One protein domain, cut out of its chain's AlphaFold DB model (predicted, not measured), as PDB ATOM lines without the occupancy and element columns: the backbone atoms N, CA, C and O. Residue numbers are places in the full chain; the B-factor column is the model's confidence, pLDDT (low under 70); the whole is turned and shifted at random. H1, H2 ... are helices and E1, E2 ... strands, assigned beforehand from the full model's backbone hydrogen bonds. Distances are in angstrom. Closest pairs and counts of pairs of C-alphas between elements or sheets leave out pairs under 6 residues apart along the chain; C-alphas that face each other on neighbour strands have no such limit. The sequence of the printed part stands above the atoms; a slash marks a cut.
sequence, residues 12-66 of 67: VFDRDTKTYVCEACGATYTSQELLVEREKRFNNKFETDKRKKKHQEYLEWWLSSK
ATOM      1  N   VAL A  12     -13.315 -48.054  -2.962       94.62
ATOM      2  CA  VAL A  12     -13.406 -48.418  -1.543       94.62
ATOM      3  C   VAL A  12     -12.642 -49.715  -1.322       94.62
ATOM      4  O   VAL A  12     -12.748 -50.641  -2.117       94.62
ATOM      5  N   PHE A  13     -11.841 -49.768  -0.260       94.81
ATOM      6  CA  PHE A  13     -11.065 -50.959   0.073       94.81
ATOM      7  C   PHE A  13     -11.928 -51.972   0.828       94.81
ATOM      8  O   PHE A  13     -12.412 -51.678   1.924       94.81
ATOM      9  N   ASP A  14     -12.065 -53.159   0.252       93.94
ATOM     10  CA  ASP A  14     -12.703 -54.322   0.849       93.94
ATOM     11  C   ASP A  14     -11.657 -55.147   1.612       93.94
ATOM     12  O   ASP A  14     -10.653 -55.594   1.049       93.94
ATOM     13  N   ARG A  15     -11.852 -55.313   2.925       93.44
ATOM     14  CA  ARG A  15     -10.850 -55.949   3.801       93.44
ATOM     15  C   ARG A  15     -10.862 -57.468   3.697       93.44
ATOM     16  O   ARG A  15      -9.801 -58.073   3.852       93.44
ATOM     17  N   ASP A  16     -12.026 -58.051   3.437       94.62
ATOM     18  CA  ASP A  16     -12.230 -59.494   3.339       94.62
ATOM     19  C   ASP A  16     -11.488 -60.069   2.132       94.62
ATOM     20  O   ASP A  16     -10.722 -61.026   2.254       94.62
ATOM     21  N   THR A  17     -11.626 -59.420   0.978       93.31
ATOM     22  CA  THR A  17     -10.949 -59.824  -0.261       93.31
ATOM     23  C   THR A  17      -9.597 -59.137  -0.463       93.31
ATOM     24  O   THR A  17      -8.820 -59.552  -1.323       93.31
ATOM     25  N   LYS A  18      -9.283 -58.104   0.334       94.06
ATOM     26  CA  LYS A  18      -8.109 -57.223   0.174       94.06
ATOM     27  C   LYS A  18      -8.050 -56.565  -1.210       94.06
ATOM     28  O   LYS A  18      -6.966 -56.350  -1.762       94.06
ATOM     29  N   THR A  19      -9.216 -56.241  -1.761       94.56
ATOM     30  CA  THR A  19      -9.369 -55.596  -3.068       94.56
ATOM     31  C   THR A  19      -9.972 -54.201  -2.931       94.56
ATOM     32  O   THR A  19     -10.346 -53.756  -1.850       94.56
ATOM     33  N   TYR A  20     -10.022 -53.467  -4.033       95.06
ATOM     34  CA  TYR A  20     -10.649 -52.165  -4.156       95.06
ATOM     35  C   TYR A  20     -11.842 -52.274  -5.092       95.06
ATOM     36  O   TYR A  20     -11.668 -52.628  -6.253       95.06
ATOM     37  N   VAL A  21     -13.025 -51.903  -4.617       95.12
ATOM     38  CA  VAL A  21     -14.272 -51.955  -5.384       95.12
ATOM     39  C   VAL A  21     -14.730 -50.542  -5.724       95.12
ATOM     40  O   VAL A  21     -14.675 -49.637  -4.888       95.12
ATOM     41  N   CYS A  22     -15.161 -50.323  -6.963       95.38
ATOM     42  CA  CYS A  22     -15.698 -49.043  -7.405       95.38
ATOM     43  C   CYS A  22     -17.177 -48.907  -7.057       95.38
ATOM     44  O   CYS A  22     -17.994 -49.703  -7.508       95.38
ATOM     45  N   GLU A  23     -17.529 -47.831  -6.356       94.38
ATOM     46  CA  GLU A  23     -18.921 -47.544  -5.982       94.38
ATOM     47  C   GLU A  23     -19.802 -47.152  -7.181       94.38
ATOM     48  O   GLU A  23     -21.021 -47.235  -7.095       94.38
ATOM     49  N   ALA A  24     -19.207 -46.723  -8.301       93.88
ATOM     50  CA  ALA A  24     -19.948 -46.246  -9.470       93.88
ATOM     51  C   ALA A  24     -20.193 -47.333 -10.530       93.88
ATOM     52  O   ALA A  24     -21.286 -47.408 -11.081       93.88
ATOM     53  N   CYS A  25     -19.189 -48.162 -10.839       93.94
ATOM     54  CA  CYS A  25     -19.288 -49.182 -11.892       93.94
ATOM     55  C   CYS A  25     -19.155 -50.629 -11.395       93.94
ATOM     56  O   CYS A  25     -19.287 -51.550 -12.194       93.94
ATOM     57  N   GLY A  26     -18.861 -50.849 -10.109       92.94
ATOM     58  CA  GLY A  26     -18.687 -52.190  -9.538       92.94
ATOM     59  C   GLY A  26     -17.377 -52.893  -9.916       92.94
ATOM     60  O   GLY A  26     -17.168 -54.039  -9.526       92.94
ATOM     61  N   ALA A  27     -16.477 -52.234 -10.652       94.31
ATOM     62  CA  ALA A  27     -15.172 -52.802 -10.982       94.31
ATOM     63  C   ALA A  27     -14.355 -53.091  -9.714       94.31
ATOM     64  O   ALA A  27     -14.370 -52.299  -8.770       94.31
ATOM     65  N   THR A  28     -13.625 -54.207  -9.716       94.62
ATOM     66  CA  THR A  28     -12.787 -54.646  -8.594       94.62
ATOM     67  C   THR A  28     -11.329 -54.701  -9.031       94.62
ATOM     68  O   THR A  28     -11.035 -55.195 -10.115       94.62
ATOM     69  N   TYR A  29     -10.428 -54.202  -8.190       94.06
ATOM     70  CA  TYR A  29      -8.998 -54.109  -8.463       94.06
ATOM     71  C   TYR A  29      -8.188 -54.592  -7.270       94.06
ATOM     72  O   TYR A  29      -8.498 -54.289  -6.118       94.06
ATOM     73  N   THR A  30      -7.081 -55.267  -7.516       94.56
ATOM     74  CA  THR A  30      -6.074 -55.519  -6.488       94.56
ATOM     75  C   THR A  30      -5.180 -54.297  -6.285       94.56
ATOM     76  O   THR A  30      -5.034 -53.431  -7.151       94.56
ATOM     77  N   SER A  31      -4.506 -54.236  -5.133       91.62
ATOM     78  CA  SER A  31      -3.481 -53.214  -4.880       91.62
ATOM     79  C   SER A  31      -2.384 -53.202  -5.954       91.62
ATOM     80  O   SER A  31      -1.873 -52.137  -6.284       91.62
ATOM     81  N   GLN A  32      -2.015 -54.372  -6.491       92.75
ATOM     82  CA  GLN A  32      -0.961 -54.489  -7.502       92.75
ATOM     83  C   GLN A  32      -1.407 -53.933  -8.857       92.75
ATOM     84  O   GLN A  32      -0.665 -53.158  -9.453       92.75
ATOM     85  N   GLU A  33      -2.623 -54.248  -9.306       92.38
ATOM     86  CA  GLU A  33      -3.192 -53.691 -10.544       92.38
ATOM     87  C   GLU A  33      -3.253 -52.161 -10.480       92.38
ATOM     88  O   GLU A  33      -2.705 -51.473 -11.341       92.38
ATOM     89  N   LEU A  34      -3.768 -51.602  -9.376       92.25
ATOM     90  CA  LEU A  34      -3.809 -50.147  -9.186       92.25
ATOM     91  C   LEU A  34      -2.429 -49.479  -9.289       92.25
ATOM     92  O   LEU A  34      -2.320 -48.361  -9.800       92.25
ATOM     93  N   LEU A  35      -1.376 -50.138  -8.797       91.50
ATOM     94  CA  LEU A  35      -0.005 -49.637  -8.896       91.50
ATOM     95  C   LEU A  35       0.516 -49.703 -10.334       91.50
ATOM     96  O   LEU A  35       1.032 -48.703 -10.835       91.50
ATOM     97  N   VAL A  36       0.333 -50.842 -11.005       93.31
ATOM     98  CA  VAL A  36       0.778 -51.057 -12.389       93.31
ATOM     99  C   VAL A  36       0.090 -50.081 -13.343       93.31
ATOM    100  O   VAL A  36       0.752 -49.434 -14.157       93.31
ATOM    101  N   GLU A  37      -1.228 -49.913 -13.246       90.62
ATOM    102  CA  GLU A  37      -1.958 -48.958 -14.084       90.62
ATOM    103  C   GLU A  37      -1.565 -47.508 -13.804       90.62
ATOM    104  O   GLU A  37      -1.443 -46.710 -14.742       90.62
ATOM    105  N   ARG A  38      -1.321 -47.152 -12.538       89.25
ATOM    106  CA  ARG A  38      -0.829 -45.816 -12.183       89.25
ATOM    107  C   ARG A  38       0.534 -45.545 -12.818       89.25
ATOM    108  O   ARG A  38       0.721 -44.468 -13.386       89.25
ATOM    109  N   GLU A  39       1.458 -46.497 -12.736       90.88
ATOM    110  CA  GLU A  39       2.792 -46.370 -13.326       90.88
ATOM    111  C   GLU A  39       2.712 -46.223 -14.851       90.88
ATOM    112  O   GLU A  39       3.260 -45.269 -15.411       90.88
ATOM    113  N   LYS A  40       1.933 -47.084 -15.519       90.38
ATOM    114  CA  LYS A  40       1.698 -47.006 -16.972       90.38
ATOM    115  C   LYS A  40       1.149 -45.642 -17.391       90.38
ATOM    116  O   LYS A  40       1.650 -45.039 -18.341       90.38
ATOM    117  N   ARG A  41       0.133 -45.125 -16.687       87.94
ATOM    118  CA  ARG A  41      -0.468 -43.811 -16.988       87.94
ATOM    119  C   ARG A  41       0.521 -42.666 -16.774       87.94
ATOM    120  O   ARG A  41       0.563 -41.748 -17.592       87.94
ATOM    121  N   PHE A  42       1.315 -42.719 -15.706       86.69
ATOM    122  CA  PHE A  42       2.333 -41.706 -15.430       86.69
ATOM    123  C   PHE A  42       3.416 -41.687 -16.515       86.69
ATOM    124  O   PHE A  42       3.695 -40.628 -17.080       86.69
ATOM    125  N   ASN A  43       3.958 -42.856 -16.866       88.88
ATOM    126  CA  ASN A  43       5.012 -42.966 -17.869       88.88
ATOM    127  C   ASN A  43       4.531 -42.519 -19.262       88.88
ATOM    128  O   ASN A  43       5.197 -41.734 -19.933       88.88
ATOM    129  N   ASN A  44       3.321 -42.925 -19.663       86.88
ATOM    130  CA  ASN A  44       2.727 -42.493 -20.933       86.88
ATOM    131  C   ASN A  44       2.524 -40.974 -21.002       86.88
ATOM    132  O   ASN A  44       2.773 -40.356 -22.042       86.88
ATOM    133  N   LYS A  45       2.084 -40.353 -19.898       84.25
ATOM    134  CA  LYS A  45       1.913 -38.896 -19.832       84.25
ATOM    135  C   LYS A  45       3.253 -38.181 -19.998       84.25
ATOM    136  O   LYS A  45       3.326 -37.217 -20.757       84.25
ATOM    137  N   PHE A  46       4.296 -38.673 -19.335       85.44
ATOM    138  CA  PHE A  46       5.638 -38.104 -19.407       85.44
ATOM    139  C   PHE A  46       6.242 -38.187 -20.815       85.44
ATOM    140  O   PHE A  46       6.742 -37.190 -21.337       85.44
ATOM    141  N   GLU A  47       6.135 -39.339 -21.475       84.88
ATOM    142  CA  GLU A  47       6.639 -39.506 -22.843       84.88
ATOM    143  C   GLU A  47       5.854 -38.663 -23.859       84.88
ATOM    144  O   GLU A  47       6.435 -38.061 -24.767       84.88
ATOM    145  N   THR A  48       4.537 -38.533 -23.670       85.75
ATOM    146  CA  THR A  48       3.702 -37.648 -24.498       85.75
ATOM    147  C   THR A  48       4.111 -36.184 -24.344       85.75
ATOM    148  O   THR A  48       4.215 -35.467 -25.340       85.75
ATOM    149  N   ASP A  49       4.359 -35.740 -23.113       86.88
ATOM    150  CA  ASP A  49       4.777 -34.370 -22.810       86.88
ATOM    151  C   ASP A  49       6.136 -34.039 -23.441       86.88
ATOM    152  O   ASP A  49       6.259 -33.062 -24.182       86.88
ATOM    153  N   LYS A  50       7.122 -34.933 -23.289       87.62
ATOM    154  CA  LYS A  50       8.420 -34.814 -23.969       87.62
ATOM    155  C   LYS A  50       8.279 -34.694 -25.480       87.62
ATOM    156  O   LYS A  50       8.969 -33.885 -26.100       87.62
ATOM    157  N   ARG A  51       7.417 -35.513 -26.093       86.69
ATOM    158  CA  ARG A  51       7.199 -35.483 -27.545       86.69
ATOM    159  C   ARG A  51       6.590 -34.154 -27.988       86.69
ATOM    160  O   ARG A  51       7.026 -33.610 -29.000       86.69
ATOM    161  N   LYS A  52       5.625 -33.623 -27.230       89.50
ATOM    162  CA  LYS A  52       5.029 -32.306 -27.494       89.50
ATOM    163  C   LYS A  52       6.059 -31.189 -27.375       89.50
ATOM    164  O   LYS A  52       6.144 -30.371 -28.284       89.50
ATOM    165  N   LYS A  53       6.880 -31.208 -26.321       90.88
ATOM    166  CA  LYS A  53       7.939 -30.216 -26.117       90.88
ATOM    167  C   LYS A  53       8.933 -30.201 -27.281       90.88
ATOM    168  O   LYS A  53       9.116 -29.158 -27.893       90.88
ATOM    169  N   LYS A  54       9.454 -31.371 -27.674       90.06
ATOM    170  CA  LYS A  54      10.364 -31.495 -28.828       90.06
ATOM    171  C   LYS A  54       9.748 -30.977 -30.128       90.06
ATOM    172  O   LYS A  54      10.438 -30.372 -30.942       90.06
ATOM    173  N   HIS A  55       8.460 -31.246 -30.347       90.12
ATOM    174  CA  HIS A  55       7.755 -30.762 -31.530       90.12
ATOM    175  C   HIS A  55       7.622 -29.236 -31.527       90.12
ATOM    176  O   HIS A  55       7.879 -28.611 -32.551       90.12
ATOM    177  N   GLN A  56       7.273 -28.647 -30.382       92.31
ATOM    178  CA  GLN A  56       7.187 -27.198 -30.228       92.31
ATOM    179  C   GLN A  56       8.555 -26.534 -30.438       92.31
ATOM    180  O   GLN A  56       8.652 -25.628 -31.255       92.31
ATOM    181  N   GLU A  57       9.610 -27.048 -29.800       92.31
ATOM    182  CA  GLU A  57      10.983 -26.544 -29.957       92.31
ATOM    183  C   GLU A  57      11.437 -26.581 -31.427       92.31
ATOM    184  O   GLU A  57      12.029 -25.627 -31.929       92.31
ATOM    185  N   TYR A  58      11.115 -27.662 -32.146       90.69
ATOM    186  CA  TYR A  58      11.408 -27.776 -33.576       90.69
ATOM    187  C   TYR A  58      10.638 -26.752 -34.420       90.69
ATOM    188  O   TYR A  58      11.216 -26.135 -35.315       90.69
ATOM    189  N   LEU A  59       9.343 -26.566 -34.148       92.19
ATOM    190  CA  LEU A  59       8.516 -25.585 -34.853       92.19
ATOM    191  C   LEU A  59       9.006 -24.154 -34.613       92.19
ATOM    192  O   LEU A  59       9.112 -23.389 -35.568       92.19
ATOM    193  N   GLU A  60       9.330 -23.806 -33.366       92.50
ATOM    194  CA  GLU A  60       9.868 -22.490 -33.007       92.50
ATOM    195  C   GLU A  60      11.193 -22.219 -33.724       92.50
ATOM    196  O   GLU A  60      11.353 -21.170 -34.349       92.50
ATOM    197  N   TRP A  61      12.117 -23.187 -33.714       93.75
ATOM    198  CA  TRP A  61      13.372 -23.087 -34.459       93.75
ATOM    199  C   TRP A  61      13.140 -22.895 -35.964       93.75
ATOM    200  O   TRP A  61      13.761 -22.031 -36.587       93.75
ATOM    201  N   TRP A  62      12.232 -23.672 -36.556       90.69
ATOM    202  CA  TRP A  62      11.963 -23.615 -37.992       90.69
ATOM    203  C   TRP A  62      11.323 -22.288 -38.418       90.69
ATOM    204  O   TRP A  62      11.724 -21.717 -39.432       90.69
ATOM    205  N   LEU A  63      10.366 -21.773 -37.641       90.81
ATOM    206  CA  LEU A  63       9.724 -20.478 -37.896       90.81
ATOM    207  C   LEU A  63      10.701 -19.311 -37.719       90.81
ATOM    208  O   LEU A  63      10.701 -18.390 -38.534       90.81
ATOM    209  N   SER A  64      11.561 -19.384 -36.699       85.12
ATOM    210  CA  SER A  64      12.642 -18.418 -36.474       85.12
ATOM    211  C   SER A  64      13.652 -18.410 -37.627       85.12
ATOM    212  O   SER A  64      14.116 -17.356 -38.038       85.12
ATOM    213  N   SER A  65      13.931 -19.575 -38.220       77.38
ATOM    214  CA  SER A  65      14.859 -19.705 -39.356       77.38
ATOM    215  C   SER A  65      14.270 -19.261 -40.703       77.38
ATOM    216  O   SER A  65      15.001 -19.192 -41.690       77.38
ATOM    217  N   LYS A  66      12.952 -19.034 -40.779       73.25
ATOM    218  CA  LYS A  66      12.231 -18.691 -42.017       73.25
ATOM    219  C   LYS A  66      11.766 -17.229 -42.068       73.25
ATOM    220  O   LYS A  66      11.261 -16.812 -43.110       73.25
TER     221      LYS A  66
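What this domain is: This is residues 12 to 66 of the 67 residues of an uncharacterized protein of Caldiarchaeum subterraneum (UniProt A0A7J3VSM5). One long, nearly straight helix, H1, sticks out from a small head, a meander of three short strands in which each strand is the antiparallel neighbour of the one before. Residues 35 to 66 stand free and make most of the length. The printed part has 55 residues, with three named strands and then one named helix in the order E1 E2 E3 H1; the sheet's order is E1, E2, E3, and the class is mixed, helices and strands. The whole is extended, with a radius of gyration of the C-alphas of 20.1 A, and spans 65 by 21 by 10 A, a rod in outline.

Where its parts are: E1 is residues 12 to 14, 6.4 A long from first to last C-alpha, beginning at C-alpha 12 at (-13.406, -48.418, -1.543). E2 is residues 19 to 22, 10.1 A long. E3 is residues 28 to 30, 7.1 A long. H1 is residues 31 to 64, 49.7 A long, from C-alpha 31 at (-3.481, -53.214, -4.880) to C-alpha 64 at (12.642, -18.418, -36.474).

How they stand to each other: E1 and E2 form an antiparallel hairpin, with 142 degrees between their directions; N 12 and O 21 are within hydrogen-bond range at 2.8 A. E2 and E3 form a second antiparallel hairpin, at 147 degrees, with N 20 and O 29 within hydrogen-bond range at 2.7 A. E1 and E3 are the edge strands. H1 is on the sheet but only grazes it, with its residues 31 to 34; the closest C-alphas of E2 and H1 are those of Thr 19 and Ser 31, 6.6 A apart. In H1 every O i to N i+4 pair is within hydrogen-bond range.

The domain as a whole: The two C-alphas farthest apart are those of Asp 16 and Lys 66, at 65.7 A. The printed part has no cut, and the links E1 to E2, E2 to E3 and E3 to H1 are tight. The mean pLDDT of the printed part is 90.7, and no printed residue is under 70.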